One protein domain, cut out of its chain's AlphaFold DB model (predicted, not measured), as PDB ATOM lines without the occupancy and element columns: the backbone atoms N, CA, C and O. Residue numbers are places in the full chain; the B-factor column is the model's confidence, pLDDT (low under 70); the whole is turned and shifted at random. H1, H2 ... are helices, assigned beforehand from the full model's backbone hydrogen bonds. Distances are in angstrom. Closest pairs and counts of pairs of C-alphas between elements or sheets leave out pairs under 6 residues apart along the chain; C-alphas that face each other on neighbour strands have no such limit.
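AT A GLANCE: This is residues 210 to 333 of the 373 residues of an uncharacterized protein of Brevundimonas sp. Leaf280 (UniProt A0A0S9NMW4). Five helices cross one another at steep angles in a compact body: the longest, H5, runs along one side, and H4, H3, H1 and H2 meet it in turn from its first residues to its last. H1 reaches that side with its last residues and also packs on H2, H3 and H4, while H2 and H4 lie well away from each other. The printed part has 124 residues, with five named helices in the order H1, H2, H3, H4, H5 and no named strand; the class is all helix. The whole is compact and rounded, with a radius of gyration of the C-alphas of 13.5 A and spans of 37 by 33 by 24 A.

HOW THE PARTS SIT: H5, residues 310 to 328, and H1, residues 217 to 230, are the hubs, each touching four helices. The two only just touch, with 3 pairs of C-alphas within 8 A, the closest those of Ile 230 and Val 321 at 6.7 A, and are about perpendicular at 76 degrees. H5 touches H4, residues 287 to 298, at a steep tilt of 62 degrees, opposite ways; the closest C-alphas, of Ile 297 and Arg 314, are 5.4 A apart. H5 touches H3, residues 264 to 278, at a steep tilt of 65 degrees, opposite ways, closest at the C-alphas of Gly 271 and Met 313, 6.4 A. H5 touches H2, residues 237 to 250, about perpendicular at 74 degrees, closest at the C-alphas of Leu 240 and Trp 328, 7.2 A. H1 touches H2 at a steep tilt of 60 degrees, opposite ways, closest at the C-alphas of Ser 224 and Pro 237, 5.2 A. With residues 218 to 223 alone H1 touches H3, about perpendicular at 88 degrees, closest at the C-alphas of Gln 219 and Leu 272, 5.5 A. With residues 226 to 229 alone it touches H4, about perpendicular at 89 degrees, closest at the C-alphas of Arg 229 and Asp 291, 7.0 A. H2 and H3, a helical hairpin at a steep tilt of 44 degrees, opposite ways, only just touch, with 3 pairs within 8 A, the closest the C-alphas of Leu 248 and Ala 265 at 5.3 A. H3 and H4 are near each other; H2 and H4 are apart. The helix packing is mostly crossed, with 0 of 8 touching pairs at a shallow tilt. Every O i to N i+4 pair is within hydrogen-bond range in H1, H2, H4 and H5, and 10 of 11 in H3.

IN THESE COORDINATES: H5 is 26.8 A long from C-alpha 310 at (90.894, -33.511, 34.845) to C-alpha 328 at (101.795, -10.002, 27.953). H3 is 21.3 A long, H2 20.1 A, H1 19.9 A from C-alpha 217 at (81.084, -13.833, 23.295), and H4 16.4 A.

THE WHOLE: The two C-alphas farthest apart, of Pro 305 and Pro 332, are 39.3 A apart. The printed part has no cut. The links H2 to H3, of 13 residues, and H4 to H5, of 11, are long. Mean pLDDT of the printed part is 93.1; residues 305 to 306 are under 70.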
ATOM      1  N   ALA A 210      87.156  -5.529  14.294       80.44
ATOM      2  CA  ALA A 210      86.743  -6.074  13.001       80.44
ATOM      3  C   ALA A 210      87.510  -7.345  12.585       80.44
ATOM      4  O   ALA A 210      87.030  -8.082  11.725       80.44
ATOM      5  N   ASP A 211      88.684  -7.614  13.170       86.38
ATOM      6  CA  ASP A 211      89.477  -8.791  12.799       86.38
ATOM      7  C   ASP A 211      88.759 -10.106  13.196       86.38
ATOM      8  O   ASP A 211      87.987 -10.168  14.154       86.38
ATOM      9  N   GLY A 212      88.995 -11.201  12.477       88.38
ATOM     10  CA  GLY A 212      88.354 -12.487  12.783       88.38
ATOM     11  C   GLY A 212      88.872 -13.113  14.085       88.38
ATOM     12  O   GLY A 212      90.071 -13.091  14.341       88.38
ATOM     13  N   GLY A 213      87.978 -13.682  14.897       94.25
ATOM     14  CA  GLY A 213      88.296 -14.531  16.055       94.25
ATOM     15  C   GLY A 213      87.634 -15.909  15.935       94.25
ATOM     16  O   GLY A 213      86.753 -16.101  15.094       94.25
ATOM     17  N   VAL A 214      88.052 -16.868  16.761       96.19
ATOM     18  CA  VAL A 214      87.446 -18.211  16.867       96.19
ATOM     19  C   VAL A 214      86.540 -18.369  18.084       96.19
ATOM     20  O   VAL A 214      85.733 -19.299  18.109       96.19
ATOM     21  N   LEU A 215      86.676 -17.498  19.084       96.94
ATOM     22  CA  LEU A 215      85.905 -17.554  20.320       96.94
ATOM     23  C   LEU A 215      84.543 -16.868  20.156       96.94
ATOM     24  O   LEU A 215      84.399 -15.866  19.449       96.94
ATOM     25  N   ASP A 216      83.526 -17.379  20.838       96.50
ATOM     26  CA  ASP A 216      82.229 -16.709  20.950       96.50
ATOM     27  C   ASP A 216      82.218 -15.657  22.091       96.50
ATOM     28  O   ASP A 216      83.198 -15.525  22.833       96.50
ATOM     29  N   PRO A 217      81.151 -14.842  22.238       95.75
ATOM     30  CA  PRO A 217      81.084 -13.833  23.295       95.75
ATOM     31  C   PRO A 217      81.214 -14.388  24.723       95.75
ATOM     32  O   PRO A 217      81.839 -13.736  25.559       95.75
ATOM     33  N   THR A 218      80.659 -15.568  25.002       96.50
ATOM     34  CA  THR A 218      80.719 -16.205  26.326       96.50
ATOM     35  C   THR A 218      82.139 -16.672  26.618       96.50
ATOM     36  O   THR A 218      82.693 -16.352  27.667       96.50
ATOM     37  N   GLN A 219      82.764 -17.355  25.661       97.88
ATOM     38  CA  GLN A 219      84.146 -17.820  25.752       97.88
ATOM     39  C   GLN A 219      85.121 -16.654  25.954       97.88
ATOM     40  O   GLN A 219      85.999 -16.731  26.813       97.88
ATOM     41  N   ARG A 220      84.936 -15.537  25.234       97.31
ATOM     42  CA  ARG A 220      85.736 -14.320  25.450       97.31
ATOM     43  C   ARG A 220      85.538 -13.723  26.840       97.31
ATOM     44  O   ARG A 220      86.516 -13.300  27.446       97.31
ATOM     45  N   ALA A 221      84.310 -13.692  27.358       97.50
ATOM     46  CA  ALA A 221      84.048 -13.180  28.704       97.50
ATOM     47  C   ALA A 221      84.728 -14.042  29.782       97.50
ATOM     48  O   ALA A 221      85.343 -13.504  30.701       97.50
ATOM     49  N   VAL A 222      84.674 -15.372  29.638       98.25
ATOM     50  CA  VAL A 222      85.376 -16.306  30.533       98.25
ATOM     51  C   VAL A 222      86.886 -16.100  30.449       98.25
ATOM     52  O   VAL A 222      87.517 -15.897  31.482       98.25
ATOM     53  N   LEU A 223      87.465 -16.084  29.244       98.19
ATOM     54  CA  LEU A 223      88.907 -15.899  29.056       98.19
ATOM     55  C   LEU A 223      89.390 -14.551  29.612       98.19
ATOM     56  O   LEU A 223      90.409 -14.504  30.295       98.19
ATOM     57  N   SER A 224      88.638 -13.472  29.394       97.44
ATOM     58  CA  SER A 224      88.958 -12.149  29.941       97.44
ATOM     59  C   SER A 224      88.976 -12.148  31.467       97.44
ATOM     60  O   SER A 224      89.932 -11.656  32.069       97.44
ATOM     61  N   ALA A 225      87.989 -12.787  32.100       97.50
ATOM     62  CA  ALA A 225      87.975 -12.961  33.546       97.50
ATOM     63  C   ALA A 225      89.140 -13.833  34.039       97.50
ATOM     64  O   ALA A 225      89.762 -13.498  35.042       97.50
ATOM     65  N   MET A 226      89.495 -14.906  33.322       97.75
ATOM     66  CA  MET A 226      90.663 -15.728  33.656       97.75
ATOM     67  C   MET A 226      91.961 -14.920  33.597       97.75
ATOM     68  O   MET A 226      92.743 -14.963  34.541       97.75
ATOM     69  N   ILE A 227      92.185 -14.159  32.523       97.44
ATOM     70  CA  ILE A 227      93.391 -13.334  32.356       97.44
ATOM     71  C   ILE A 227      93.500 -12.303  33.481       97.44
ATOM     72  O   ILE A 227      94.585 -12.134  34.030       97.44
ATOM     73  N   ALA A 228      92.384 -11.695  33.895       96.31
ATOM     74  CA  ALA A 228      92.350 -10.771  35.029       96.31
ATOM     75  C   ALA A 228      92.788 -11.413  36.364       96.31
ATOM     76  O   ALA A 228      93.183 -10.700  37.286       96.31
ATOM     77  N   ARG A 229      92.704 -12.748  36.487       96.19
ATOM     78  CA  ARG A 229      93.194 -13.507  37.652       96.19
ATOM     79  C   ARG A 229      94.626 -14.010  37.476       96.19
ATOM     80  O   ARG A 229      95.390 -13.980  38.432       96.19
ATOM     81  N   ILE A 230      94.992 -14.462  36.274       94.88
ATOM     82  CA  ILE A 230      96.335 -14.989  35.964       94.88
ATOM     83  C   ILE A 230      97.380 -13.870  36.004       94.88
ATOM     84  O   ILE A 230      98.483 -14.066  36.507       94.88
ATOM     85  N   LEU A 231      97.028 -12.704  35.467       92.50
ATOM     86  CA  LEU A 231      97.901 -11.552  35.326       92.50
ATOM     87  C   LEU A 231      97.274 -10.335  36.020       92.50
ATOM     88  O   LEU A 231      96.863  -9.366  35.377       92.50
ATOM     89  N   SER A 232      97.166 -10.392  37.351       82.25
ATOM     90  CA  SER A 232      96.755  -9.227  38.139       82.25
ATOM     91  C   SER A 232      97.732  -8.075  37.869       82.25
ATOM     92  O   SER A 232      98.937  -8.264  38.008       82.25
ATOM     93  N   ASP A 233      97.221  -6.912  37.463       79.50
ATOM     94  CA  ASP A 233      97.978  -5.684  37.141       79.50
ATOM     95  C   ASP A 233      98.659  -5.621  35.754       79.50
ATOM     96  O   ASP A 233      99.457  -4.723  35.484       79.50
ATOM     97  N   ALA A 234      98.306  -6.520  34.830       77.44
ATOM     98  CA  ALA A 234      98.900  -6.605  33.487       77.44
ATOM     99  C   ALA A 234      98.260  -5.724  32.392       77.44
ATOM    100  O   ALA A 234      98.503  -5.938  31.202       77.44
ATOM    101  N   GLY A 235      97.456  -4.729  32.769       82.50
ATOM    102  CA  GLY A 235      96.721  -3.879  31.829       82.50
ATOM    103  C   GLY A 235      95.305  -4.390  31.559       82.50
ATOM    104  O   GLY A 235      94.664  -4.908  32.468       82.50
ATOM    105  N   ASP A 236      94.805  -4.204  30.334       90.50
ATOM    106  CA  ASP A 236      93.431  -4.554  29.944       90.50
ATOM    107  C   ASP A 236      93.296  -6.051  29.574       90.50
ATOM    108  O   ASP A 236      93.792  -6.482  28.525       90.50
ATOM    109  N   PRO A 237      92.585  -6.869  30.377       94.19
ATOM    110  CA  PRO A 237      92.370  -8.282  30.073       94.19
ATOM    111  C   PRO A 237      91.556  -8.512  28.794       94.19
ATOM    112  O   PRO A 237      91.662  -9.581  28.184       94.19
ATOM    113  N   ALA A 238      90.721  -7.553  28.380       93.44
ATOM    114  CA  ALA A 238      89.933  -7.657  27.155       93.44
ATOM    115  C   ALA A 238      90.816  -7.537  25.903       93.44
ATOM    116  O   ALA A 238      90.630  -8.307  24.958       93.44
ATOM    117  N   ASP A 239      91.817  -6.651  25.915       93.38
ATOM    118  CA  ASP A 239      92.822  -6.534  24.849       93.38
ATOM    119  C   ASP A 239      93.657  -7.822  24.715       93.38
ATOM    120  O   ASP A 239      93.777  -8.384  23.622       93.38
ATOM    121  N   LEU A 240      94.150  -8.370  25.833       95.00
ATOM    122  CA  LEU A 240      94.888  -9.641  25.829       95.00
ATOM    123  C   LEU A 240      94.028 -10.809  25.323       95.00
ATOM    124  O   LEU A 240      94.464 -11.573  24.460       95.00
ATOM    125  N   THR A 241      92.782 -10.908  25.794       96.38
ATOM    126  CA  THR A 241      91.797 -11.891  25.304       96.38
ATOM    127  C   THR A 241      91.629 -11.788  23.798       96.38
ATOM    128  O   THR A 241      91.632 -12.791  23.087       96.38
ATOM    129  N   ARG A 242      91.483 -10.560  23.296       95.38
ATOM    130  CA  ARG A 242      91.250 -10.296  21.884       95.38
ATOM    131  C   ARG A 242      92.443 -10.703  21.023       95.38
ATOM    132  O   ARG A 242      92.253 -11.313  19.973       95.38
ATOM    133  N   ARG A 243      93.658 -10.392  21.465       95.56
ATOM    134  CA  ARG A 243      94.905 -10.800  20.803       95.56
ATOM    135  C   ARG A 243      95.050 -12.316  20.736       95.56
ATOM    136  O   ARG A 243      95.378 -12.826  19.668       95.56
ATOM    137  N   LEU A 244      94.753 -13.021  21.829       95.62
ATOM    138  CA  LEU A 244      94.755 -14.488  21.855       95.62
ATOM    139  C   LEU A 244      93.707 -15.060  20.892       95.62
ATOM    140  O   LEU A 244      94.027 -15.932  20.094       95.62
ATOM    141  N   ASP A 245      92.489 -14.516  20.886       97.00
ATOM    142  CA  ASP A 245      91.407 -14.945  19.989       97.00
ATOM    143  C   ASP A 245      91.784 -14.824  18.493       97.00
ATOM    144  O   ASP A 245      91.629 -15.774  17.721       97.00
ATOM    145  N   VAL A 246      92.360 -13.686  18.076       95.56
ATOM    146  CA  VAL A 246      92.869 -13.507  16.696       95.56
ATOM    147  C   VAL A 246      94.070 -14.413  16.410       95.56
ATOM    148  O   VAL A 246      94.196 -14.957  15.307       95.56
ATOM    149  N   GLY A 247      94.959 -14.591  17.390       94.25
ATOM    150  CA  GLY A 247      96.106 -15.492  17.286       94.25
ATOM    151  C   GLY A 247      95.667 -16.925  16.987       94.25
ATOM    152  O   GLY A 247      96.101 -17.510  15.993       94.25
ATOM    153  N   LEU A 248      94.696 -17.434  17.750       94.44
ATOM    154  CA  LEU A 248      94.094 -18.752  17.544       94.44
ATOM    155  C   LEU A 248      93.447 -18.883  16.158       94.44
ATOM    156  O   LEU A 248      93.601 -19.916  15.504       94.44
ATOM    157  N   ALA A 249      92.757 -17.844  15.677       93.75
ATOM    158  CA  ALA A 249      92.130 -17.841  14.351       93.75
ATOM    159  C   ALA A 249      93.141 -17.930  13.200       93.75
ATOM    160  O   ALA A 249      92.858 -18.531  12.162       93.75
ATOM    161  N   SER A 250      94.321 -17.341  13.386       89.38
ATOM    162  CA  SER A 250      95.397 -17.321  12.393       89.38
ATOM    163  C   SER A 250      96.404 -18.466  12.552       89.38
ATOM    164  O   SER A 250      97.332 -18.569  11.748       89.38
ATOM    165  N   GLY A 251      96.225 -19.336  13.553       87.81
ATOM    166  CA  GLY A 251      97.165 -20.412  13.876       87.81
ATOM    167  C   GLY A 251      98.517 -19.900  14.381       87.81
ATOM    168  O   GLY A 251      99.524 -20.594  14.247       87.81
ATOM    169  N   GLN A 252      98.562 -18.672  14.907       83.12
ATOM    170  CA  GLN A 252      99.741 -18.161  15.594       83.12
ATOM    171  C   GLN A 252      99.856 -18.831  16.964       83.12
ATOM    172  O   GLN A 252      98.901 -18.842  17.731       83.12
ATOM    173  N   GLY A 253     101.045 -19.350  17.265       79.25
ATOM    174  CA  GLY A 253     101.377 -19.986  18.536       79.25
ATOM    175  C   GLY A 253     102.891 -20.080  18.710       79.25
ATOM    176  O   GLY A 253     103.664 -19.504  17.934       79.25
ATOM    177  N   ASP A 254     103.339 -20.796  19.731       81.62
ATOM    178  CA  ASP A 254     104.758 -21.074  19.973       81.62
ATOM    179  C   ASP A 254     105.308 -22.248  19.128       81.62
ATOM    180  O   ASP A 254     106.520 -22.471  19.080       81.62
ATOM    181  N   GLY A 255     104.423 -22.950  18.410       85.81
ATOM    182  CA  GLY A 255     104.740 -24.109  17.577       85.81
ATOM    183  C   GLY A 255     104.658 -25.451  18.310       85.81
ATOM    184  O   GLY A 255     104.997 -26.476  17.714       85.81
ATOM    185  N   TRP A 256     104.200 -25.462  19.561       87.19
ATOM    186  CA  TRP A 256     104.033 -26.645  20.392       87.19
ATOM    187  C   TRP A 256     102.567 -26.832  20.781       87.19
ATOM    188  O   TRP A 256     101.779 -25.900  20.811       87.19
ATOM    189  N   ARG A 257     102.190 -28.082  21.061       91.00
ATOM    190  CA  ARG A 257     100.934 -28.415  21.739       91.00
ATOM    191  C   ARG A 257     101.128 -29.678  22.555       91.00
ATOM    192  O   ARG A 257     101.892 -30.566  22.157       91.00
ATOM    193  N   PHE A 258     100.373 -29.825  23.634       92.31
ATOM    194  CA  PHE A 258     100.299 -31.103  24.329       92.31
ATOM    195  C   PHE A 258      99.683 -32.177  23.424       92.31
ATOM    196  O   PHE A 258      98.672 -31.949  22.751       92.31
ATOM    197  N   ALA A 259     100.290 -33.367  23.406       92.25
ATOM    198  CA  ALA A 259      99.831 -34.481  22.573       92.25
ATOM    199  C   ALA A 259      98.396 -34.913  22.922       92.25
ATOM    200  O   ALA A 259      97.637 -35.278  22.021       92.25
ATOM    201  N   ASP A 260      98.037 -34.797  24.203       92.12
ATOM    202  CA  ASP A 260      96.740 -35.173  24.770       92.12
ATOM    203  C   ASP A 260      95.619 -34.161  24.477       92.12
ATOM    204  O   ASP A 260      94.437 -34.478  24.630       92.12
ATOM    205  N   LEU A 261      95.963 -32.956  24.009       92.81
ATOM    206  CA  LEU A 261      94.994 -31.938  23.607       92.81
ATOM    207  C   LEU A 261      94.687 -32.006  22.104       92.81
ATOM    208  O   LEU A 261      95.388 -32.633  21.309       92.81
ATOM    209  N   ARG A 262      93.585 -31.365  21.701       92.94
ATOM    210  CA  ARG A 262      93.246 -31.146  20.283       92.94
ATOM    211  C   ARG A 262      94.111 -30.014  19.703       92.94
ATOM    212  O   ARG A 262      95.049 -29.562  20.346       92.94
ATOM    213  N   SER A 263      93.821 -29.574  18.478       92.69
ATOM    214  CA  SER A 263      94.396 -28.324  17.952       92.69
ATOM    215  C   SER A 263      94.046 -27.147  18.862       92.69
ATOM    216  O   SER A 263      92.930 -27.131  19.380       92.69
ATOM    217  N   ASP A 264      94.911 -26.143  18.960       93.12
ATOM    218  CA  ASP A 264      94.798 -25.044  19.932       93.12
ATOM    219  C   ASP A 264      93.425 -24.360  19.897       93.12
ATOM    220  O   ASP A 264      92.721 -24.337  20.902       93.12
ATOM    221  N   ALA A 265      92.947 -23.947  18.716       93.88
ATOM    222  CA  ALA A 265      91.626 -23.322  18.562       93.88
ATOM    223  C   ALA A 265      90.451 -24.218  19.009       93.88
ATOM    224  O   ALA A 265      89.380 -23.734  19.371       93.88
ATOM    225  N   GLU A 266      90.600 -25.541  18.959       94.94
ATOM    226  CA  GLU A 266      89.594 -26.479  19.464       94.94
ATOM    227  C   GLU A 266      89.757 -26.736  20.965       94.94
ATOM    228  O   GLU A 266      88.754 -26.790  21.675       94.94
ATOM    229  N   ALA A 267      90.994 -26.878  21.447       94.88
ATOM    230  CA  ALA A 267      91.296 -27.073  22.859       94.88
ATOM    231  C   ALA A 267      90.832 -25.868  23.692       94.88
ATOM    232  O   ALA A 267      90.120 -26.056  24.676       94.88
ATOM    233  N   TRP A 268      91.130 -24.647  23.233       95.88
ATOM    234  CA  TRP A 268      90.747 -23.400  23.896       95.88
ATOM    235  C   TRP A 268      89.237 -23.234  24.026       95.88
ATOM    236  O   TRP A 268      88.744 -23.015  25.128       95.88
ATOM    237  N   ARG A 269      88.482 -23.430  22.940       96.94
ATOM    238  CA  ARG A 269      87.012 -23.376  22.988       96.94
ATOM    239  C   ARG A 269      86.435 -24.391  23.972       96.94
ATOM    240  O   ARG A 269      85.626 -24.030  24.813       96.94
ATOM    241  N   ARG A 270      86.901 -25.643  23.916       95.62
ATOM    242  CA  ARG A 270      86.402 -26.712  24.796       95.62
ATOM    243  C   ARG A 270      86.703 -26.447  26.272       95.62
ATOM    244  O   ARG A 270      85.827 -26.677  27.093       95.62
ATOM    245  N   GLY A 271      87.903 -25.975  26.612       96.50
ATOM    246  CA  GLY A 271      88.242 -25.654  28.002       96.50
ATOM    247  C   GLY A 271      87.431 -24.475  28.551       96.50
ATOM    248  O   GLY A 271      86.941 -24.529  29.678       96.50
ATOM    249  N   LEU A 272      87.194 -23.449  27.726       97.31
ATOM    250  CA  LEU A 272      86.317 -22.330  28.086       97.31
ATOM    251  C   LEU A 272      84.855 -22.778  28.256       97.31
ATOM    252  O   LEU A 272      84.193 -22.340  29.197       97.31
ATOM    253  N   ASP A 273      84.372 -23.690  27.406       96.00
ATOM    254  CA  ASP A 273      83.031 -24.277  27.520       96.00
ATOM    255  C   ASP A 273      82.863 -25.093  28.815       96.00
ATOM    256  O   ASP A 273      81.801 -25.042  29.433       96.00
ATOM    257  N   GLU A 274      83.896 -25.817  29.263       95.31
ATOM    258  CA  GLU A 274      83.887 -26.550  30.542       95.31
ATOM    259  C   GLU A 274      83.732 -25.596  31.737       95.31
ATOM    260  O   GLU A 274      82.902 -25.837  32.622       95.31
ATOM    261  N   ILE A 275      84.472 -24.480  31.748       95.50
ATOM    262  CA  ILE A 275      84.330 -23.453  32.791       95.50
ATOM    263  C   ILE A 275      82.933 -22.833  32.742       95.50
ATOM    264  O   ILE A 275      82.284 -22.728  33.783       95.50
ATOM    265  N   ALA A 276      82.442 -22.468  31.555       93.94
ATOM    266  CA  ALA A 276      81.104 -21.900  31.391       93.94
ATOM    267  C   ALA A 276      79.990 -22.885  31.794       93.94
ATOM    268  O   ALA A 276      78.957 -22.467  32.310       93.94
ATOM    269  N   ALA A 277      80.182 -24.193  31.606       92.50
ATOM    270  CA  ALA A 277      79.225 -25.209  32.041       92.50
ATOM    271  C   ALA A 277      79.201 -25.373  33.572       92.50
ATOM    272  O   ALA A 277      78.124 -25.500  34.157       92.50
ATOM    273  N   MET A 278      80.369 -25.348  34.225       91.06
ATOM    274  CA  MET A 278      80.492 -25.412  35.689       91.06
ATOM    275  C   MET A 278      79.983 -24.136  36.370       91.06
ATOM    276  O   MET A 278      79.314 -24.187  37.403       91.06
ATOM    277  N   ALA A 279      80.320 -22.987  35.793       92.69
ATOM    278  CA  ALA A 279      80.024 -21.666  36.317       92.69
ATOM    279  C   ALA A 279      79.541 -20.753  35.174       92.69
ATOM    280  O   ALA A 279      80.327 -19.970  34.640       92.69
ATOM    281  N   PRO A 280      78.241 -20.797  34.818       91.44
ATOM    282  CA  PRO A 280      77.682 -19.982  33.730       91.44
ATOM    283  C   PRO A 280      77.918 -18.475  33.875       91.44
ATOM    284  O   PRO A 280      78.021 -17.760  32.885       91.44
ATOM    285  N   GLU A 281      78.048 -17.997  35.113       94.00
ATOM    286  CA  GLU A 281      78.322 -16.598  35.452       94.00
ATOM    287  C   GLU A 281      79.779 -16.379  35.891       94.00
ATOM    288  O   GLU A 281      80.063 -15.443  36.636       94.00
ATOM    289  N   PHE A 282      80.718 -17.234  35.454       97.00
ATOM    290  CA  PHE A 282      82.125 -17.190  35.878       97.00
ATOM    291  C   PHE A 282      82.708 -15.776  35.827       97.00
ATOM    292  O   PHE A 282      83.295 -15.323  36.807       97.00
ATOM    293  N   ALA A 283      82.483 -15.054  34.726       96.12
ATOM    294  CA  ALA A 283      83.031 -13.717  34.508       96.12
ATOM    295  C   ALA A 283      82.561 -12.663  35.530       96.12
ATOM    296  O   ALA A 283      83.247 -11.666  35.732       96.12
ATOM    297  N   THR A 284      81.424 -12.887  36.190       96.62
ATOM    298  CA  THR A 284      80.841 -11.976  37.187       96.62
ATOM    299  C   THR A 284      80.903 -12.519  38.614       96.62
ATOM    300  O   THR A 284      80.412 -11.869  39.538       96.62
ATOM    301  N   LEU A 285      81.484 -13.706  38.822       97.50
ATOM    302  CA  LEU A 285      81.727 -14.233  40.162       97.50
ATOM    303  C   LEU A 285      82.684 -13.329  40.948       97.50
ATOM    304  O   LEU A 285      83.526 -12.632  40.385       97.50
ATOM    305  N   ALA A 286      82.584 -13.391  42.278       97.06
ATOM    306  CA  ALA A 286      83.567 -12.756  43.147       97.06
ATOM    307  C   ALA A 286      84.985 -13.292  42.836       97.06
ATOM    308  O   ALA A 286      85.116 -14.499  42.604       97.06
ATOM    309  N   PRO A 287      86.038 -12.450  42.886       95.62
ATOM    310  CA  PRO A 287      87.401 -12.853  42.529       95.62
ATOM    311  C   PRO A 287      87.887 -14.130  43.230       95.62
ATOM    312  O   PRO A 287      88.393 -15.031  42.571       95.62
ATOM    313  N   ASP A 288      87.622 -14.278  44.531       96.81
ATOM    314  CA  ASP A 288      88.007 -15.477  45.294       96.81
ATOM    315  C   ASP A 288      87.344 -16.756  44.756       96.81
ATOM    316  O   ASP A 288      87.931 -17.836  44.764       96.81
ATOM    317  N   ARG A 289      86.113 -16.642  44.242       97.19
ATOM    318  CA  ARG A 289      85.386 -17.771  43.646       97.19
ATOM    319  C   ARG A 289      85.924 -18.129  42.269       97.19
ATOM    320  O   ARG A 289      85.934 -19.311  41.933       97.19
ATOM    321  N   GLN A 290      86.372 -17.144  41.492       97.62
ATOM    322  CA  GLN A 290      87.098 -17.404  40.248       97.62
ATOM    323  C   GLN A 290      88.408 -18.136  40.561       97.62
ATOM    324  O   GLN A 290      88.668 -19.189  39.981       97.62
ATOM    325  N   ASP A 291      89.168 -17.657  41.547       97.31
ATOM    326  CA  ASP A 291      90.432 -18.270  41.968       97.31
ATOM    327  C   ASP A 291      90.257 -19.704  42.469       97.31
ATOM    328  O   ASP A 291      91.064 -20.568  42.137       97.31
ATOM    329  N   ASP A 292      89.204 -19.990  43.239       96.88
ATOM    330  CA  ASP A 292      88.888 -21.347  43.701       96.88
ATOM    331  C   ASP A 292      88.664 -22.320  42.534       96.88
ATOM    332  O   ASP A 292      89.152 -23.456  42.560       96.88
ATOM    333  N   ILE A 293      87.961 -21.874  41.489       96.38
ATOM    334  CA  ILE A 293      87.709 -22.675  40.286       96.38
ATOM    335  C   ILE A 293      89.019 -22.907  39.524       96.38
ATOM    336  O   ILE A 293      89.339 -24.046  39.187       96.38
ATOM    337  N   LEU A 294      89.812 -21.855  39.295       97.00
ATOM    338  CA  LEU A 294      91.096 -21.973  38.596       97.00
ATOM    339  C   LEU A 294      92.095 -22.846  39.372       97.00
ATOM    340  O   LEU A 294      92.812 -23.655  38.781       97.00
ATOM    341  N   ARG A 295      92.090 -22.756  40.706       96.88
ATOM    342  CA  ARG A 295      92.918 -23.591  41.582       96.88
ATOM    343  C   ARG A 295      92.548 -25.067  41.465       96.88
ATOM    344  O   ARG A 295      93.450 -25.883  41.293       96.88
ATOM    345  N   THR A 296      91.252 -25.385  41.454       96.25
ATOM    346  CA  THR A 296      90.739 -26.748  41.214       96.25
ATOM    347  C   THR A 296      91.297 -27.337  39.912       96.25
ATOM    348  O   THR A 296      91.760 -28.477  39.892       96.25
ATOM    349  N   ILE A 297      91.320 -26.552  38.825       96.56
ATOM    350  CA  ILE A 297      91.882 -26.990  37.538       96.56
ATOM    351  C   ILE A 297      93.395 -27.233  37.656       96.56
ATOM    352  O   ILE A 297      93.882 -28.292  37.262       96.56
ATOM    353  N   SER A 298      94.133 -26.289  38.252       95.56
ATOM    354  CA  SER A 298      95.594 -26.392  38.410       95.56
ATOM    355  C   SER A 298      96.039 -27.591  39.260       95.56
ATOM    356  O   SER A 298      97.110 -28.148  39.035       95.56
ATOM    357  N   GLN A 299      95.204 -28.018  40.213       95.75
ATOM    358  CA  GLN A 299      95.461 -29.158  41.095       95.75
ATOM    359  C   GLN A 299      95.067 -30.504  40.466       95.75
ATOM    360  O   GLN A 299      95.325 -31.548  41.059       95.75
ATOM    361  N   GLY A 300      94.479 -30.501  39.262       94.44
ATOM    362  CA  GLY A 300      93.973 -31.716  38.620       94.44
ATOM    363  C   GLY A 300      92.727 -32.280  39.309       94.44
ATOM    364  O   GLY A 300      92.452 -33.470  39.205       94.44
ATOM    365  N   GLU A 301      91.974 -31.436  40.016       94.00
ATOM    366  CA  GLU A 301      90.772 -31.809  40.773       94.00
ATOM    367  C   GLU A 301      89.482 -31.432  40.025       94.00
ATOM    368  O   GLU A 301      88.402 -31.359  40.613       94.00
ATOM    369  N   TRP A 302      89.582 -31.162  38.719       93.69
ATOM    370  CA  TRP A 302      88.436 -30.779  37.901       93.69
ATOM    371  C   TRP A 302      87.345 -31.858  37.972       93.69
ATOM    372  O   TRP A 302      87.620 -33.010  37.639       93.69
ATOM    373  N   PRO A 303      86.102 -31.521  38.361       85.75
ATOM    374  CA  PRO A 303      85.045 -32.504  38.616       85.75
ATOM    375  C   PRO A 303      84.407 -33.075  37.336       85.75
ATOM    376  O   PRO A 303      83.351 -33.697  37.412       85.75
ATOM    377  N   GLU A 304      85.029 -32.843  36.174       81.12
ATOM    378  CA  GLU A 304      84.628 -33.363  34.860       81.12
ATOM    379  C   GLU A 304      83.125 -33.154  34.547       81.12
ATOM    380  O   GLU A 304      82.415 -34.107  34.224       81.12
ATOM    381  N   PRO A 305      82.593 -31.916  34.633       66.50
ATOM    382  CA  PRO A 305      81.181 -31.628  34.382       66.50
ATOM    383  C   PRO A 305      80.767 -31.837  32.914       66.50
ATOM    384  O   PRO A 305      79.569 -31.849  32.621       66.50
ATOM    385  N   GLY A 306      81.735 -31.992  32.000       68.62
ATOM    386  CA  GLY A 306      81.539 -32.195  30.567       68.62
ATOM    387  C   GLY A 306      82.322 -33.375  29.964       68.62
ATOM    388  O   GLY A 306      82.116 -34.533  30.323       68.62
ATOM    389  N   ARG A 307      83.121 -33.095  28.924       77.19
ATOM    390  CA  ARG A 307      83.821 -34.062  28.050       77.19
ATOM    391  C   ARG A 307      85.339 -34.104  28.244       77.19
ATOM    392  O   ARG A 307      85.963 -35.003  27.674       77.19
ATOM    393  N   LEU A 308      85.943 -33.131  28.930       90.44
ATOM    394  CA  LEU A 308      87.386 -33.123  29.203       90.44
ATOM    395  C   LEU A 308      87.693 -33.756  30.565       90.44
ATOM    396  O   LEU A 308      87.031 -33.457  31.555       90.44
ATOM    397  N   SER A 309      88.715 -34.617  30.598       93.25
ATOM    398  CA  SER A 309      89.227 -35.181  31.849       93.25
ATOM    399  C   SER A 309      89.948 -34.125  32.682       93.25
ATOM    400  O   SER A 309      90.378 -33.091  32.156       93.25
ATOM    401  N   ALA A 310      90.154 -34.409  33.966       94.25
ATOM    402  CA  ALA A 310      90.894 -33.511  34.845       94.25
ATOM    403  C   ALA A 310      92.329 -33.234  34.366       94.25
ATOM    404  O   ALA A 310      92.770 -32.084  34.378       94.25
ATOM    405  N   ASP A 311      93.028 -34.251  33.849       94.69
ATOM    406  CA  ASP A 311      94.359 -34.077  33.256       94.69
ATOM    407  C   ASP A 311      94.335 -33.189  32.006       94.69
ATOM    408  O   ASP A 311      95.188 -32.315  31.857       94.69
ATOM    409  N   ALA A 312      93.345 -33.367  31.122       95.12
ATOM    410  CA  ALA A 312      93.218 -32.537  29.927       95.12
ATOM    411  C   ALA A 312      92.923 -31.074  30.290       95.12
ATOM    412  O   ALA A 312      93.504 -30.171  29.694       95.12
ATOM    413  N   MET A 313      92.069 -30.830  31.289       96.69
ATOM    414  CA  MET A 313      91.792 -29.477  31.779       96.69
ATOM    415  C   MET A 313      93.011 -28.829  32.433       96.69
ATOM    416  O   MET A 313      93.251 -27.645  32.208       96.69
ATOM    417  N   ARG A 314      93.810 -29.591  33.186       97.00
ATOM    418  CA  ARG A 314      95.061 -29.091  33.768       97.00
ATOM    419  C   ARG A 314      96.059 -28.680  32.683       97.00
ATOM    420  O   ARG A 314      96.540 -27.553  32.718       97.00
ATOM    421  N   LEU A 315      96.314 -29.545  31.695       96.81
ATOM    422  CA  LEU A 315      97.208 -29.231  30.568       96.81
ATOM    423  C   LEU A 315      96.707 -28.036  29.749       96.81
ATOM    424  O   LEU A 315      97.491 -27.181  29.348       96.81
ATOM    425  N   TRP A 316      95.397 -27.960  29.513       96.56
ATOM    426  CA  TRP A 316      94.789 -26.817  28.837       96.56
ATOM    427  C   TRP A 316      94.989 -25.516  29.625       96.56
ATOM    428  O   TRP A 316      95.324 -24.490  29.044       96.56
ATOM    429  N   PHE A 317      94.819 -25.546  30.946       97.38
ATOM    430  CA  PHE A 317      95.015 -24.360  31.773       97.38
ATOM    431  C   PHE A 317      96.488 -23.936  31.847       97.38
ATOM    432  O   PHE A 317      96.772 -22.741  31.807       97.38
ATOM    433  N   GLU A 318      97.424 -24.891  31.889       96.19
ATOM    434  CA  GLU A 318      98.865 -24.620  31.763       96.19
ATOM    435  C   GLU A 318      99.187 -23.886  30.450       96.19
ATOM    436  O   GLU A 318      99.923 -22.898  30.466       96.19
ATOM    437  N   ASP A 319      98.582 -24.313  29.338       95.31
ATOM    438  CA  ASP A 319      98.717 -23.665  28.027       95.31
ATOM    439  C   ASP A 319      98.160 -22.229  28.031       95.31
ATOM    440  O   ASP A 319      98.844 -21.290  27.624       95.31
ATOM    441  N   VAL A 320      96.962 -22.022  28.593       95.81
ATOM    442  CA  VAL A 320      96.355 -20.683  28.729       95.81
ATOM    443  C   VAL A 320      97.238 -19.742  29.549       95.81
ATOM    444  O   VAL A 320      97.445 -18.597  29.147       95.81
ATOM    445  N   VAL A 321      97.769 -20.203  30.685       95.88
ATOM    446  CA  VAL A 321      98.667 -19.399  31.532       95.88
ATOM    447  C   VAL A 321      99.955 -19.056  30.781       95.88
ATOM    448  O   VAL A 321     100.381 -17.899  30.801       95.88
ATOM    449  N   SER A 322     100.554 -20.039  30.101       94.75
ATOM    450  CA  SER A 322     101.775 -19.857  29.312       94.75
ATOM    451  C   SER A 322     101.583 -18.819  28.206       94.75
ATOM    452  O   SER A 322     102.330 -17.840  28.139       94.75
ATOM    453  N   GLU A 323     100.547 -18.973  27.379       94.88
ATOM    454  CA  GLU A 323     100.299 -18.073  26.253       94.88
ATOM    455  C   GLU A 323      99.865 -16.676  26.706       94.88
ATOM    456  O   GLU A 323     100.317 -15.682  26.132       94.88
ATOM    457  N   ALA A 324      99.069 -16.559  27.776       95.00
ATOM    458  CA  ALA A 324      98.728 -15.259  28.352       95.00
ATOM    459  C   ALA A 324      99.981 -14.518  28.845       95.00
ATOM    460  O   ALA A 324     100.193 -13.357  28.487       95.00
ATOM    461  N   ALA A 325     100.850 -15.190  29.611       94.69
ATOM    462  CA  ALA A 325     102.092 -14.603  30.109       94.69
ATOM    463  C   ALA A 325     103.055 -14.241  28.968       94.69
ATOM    464  O   ALA A 325     103.664 -13.169  28.979       94.69
ATOM    465  N   ARG A 326     103.169 -15.105  27.953       94.25
ATOM    466  CA  ARG A 326     104.014 -14.885  26.776       94.25
ATOM    467  C   ARG A 326     103.537 -13.700  25.946       94.25
ATOM    468  O   ARG A 326     104.356 -12.871  25.546       94.25
ATOM    469  N   LEU A 327     102.230 -13.604  25.703       94.62
ATOM    470  CA  LEU A 327     101.638 -12.466  25.013       94.62
ATOM    471  C   LEU A 327     101.892 -11.181  25.799       94.62
ATOM    472  O   LEU A 327     102.413 -10.226  25.221       94.62
ATOM    473  N   TRP A 328     101.588 -11.168  27.098       95.19
ATOM    474  CA  TRP A 328     101.795 -10.002  27.953       95.19
ATOM    475  C   TRP A 328     103.259  -9.547  27.953       95.19
ATOM    476  O   TRP A 328     103.531  -8.383  27.665       95.19
ATOM    477  N   MET A 329     104.217 -10.462  28.130       94.38
ATOM    478  CA  MET A 329     105.658 -10.169  28.060       94.38
ATOM    479  C   MET A 329     106.159  -9.784  26.664       94.38
ATOM    480  O   MET A 329     107.325  -9.425  26.517       94.38
ATOM    481  N   SER A 330     105.326  -9.855  25.624       93.88
ATOM    482  CA  SER A 330     105.679  -9.406  24.274       93.88
ATOM    483  C   SER A 330     105.257  -7.962  23.978       93.88
ATOM    484  O   SER A 330     105.674  -7.406  22.958       93.88
ATOM    485  N   LEU A 331     104.422  -7.359  24.832       95.00
ATOM    486  CA  LEU A 331     103.860  -6.034  24.591       95.00
ATOM    487  C   LEU A 331     104.864  -4.920  24.931       95.00
ATOM    488  O   LEU A 331     105.480  -4.953  25.996       95.00
ATOM    489  N   PRO A 332     104.970  -3.867  24.093       94.75
ATOM    490  CA  PRO A 332     105.793  -2.699  24.409       94.75
ATOM    491  C   PRO A 332     105.417  -2.010  25.727       94.75
ATOM    492  O   PRO A 332     106.300  -1.527  26.427       94.75
ATOM    493  N   ALA A 333     104.130  -1.997  26.096       92.56
ATOM    494  CA  ALA A 333     103.675  -1.444  27.374       92.56
ATOM    495  C   ALA A 333     104.275  -2.210  28.566       92.56
ATOM    496  O   ALA A 333     104.801  -1.602  29.494       92.56
TER     497      ALA A 333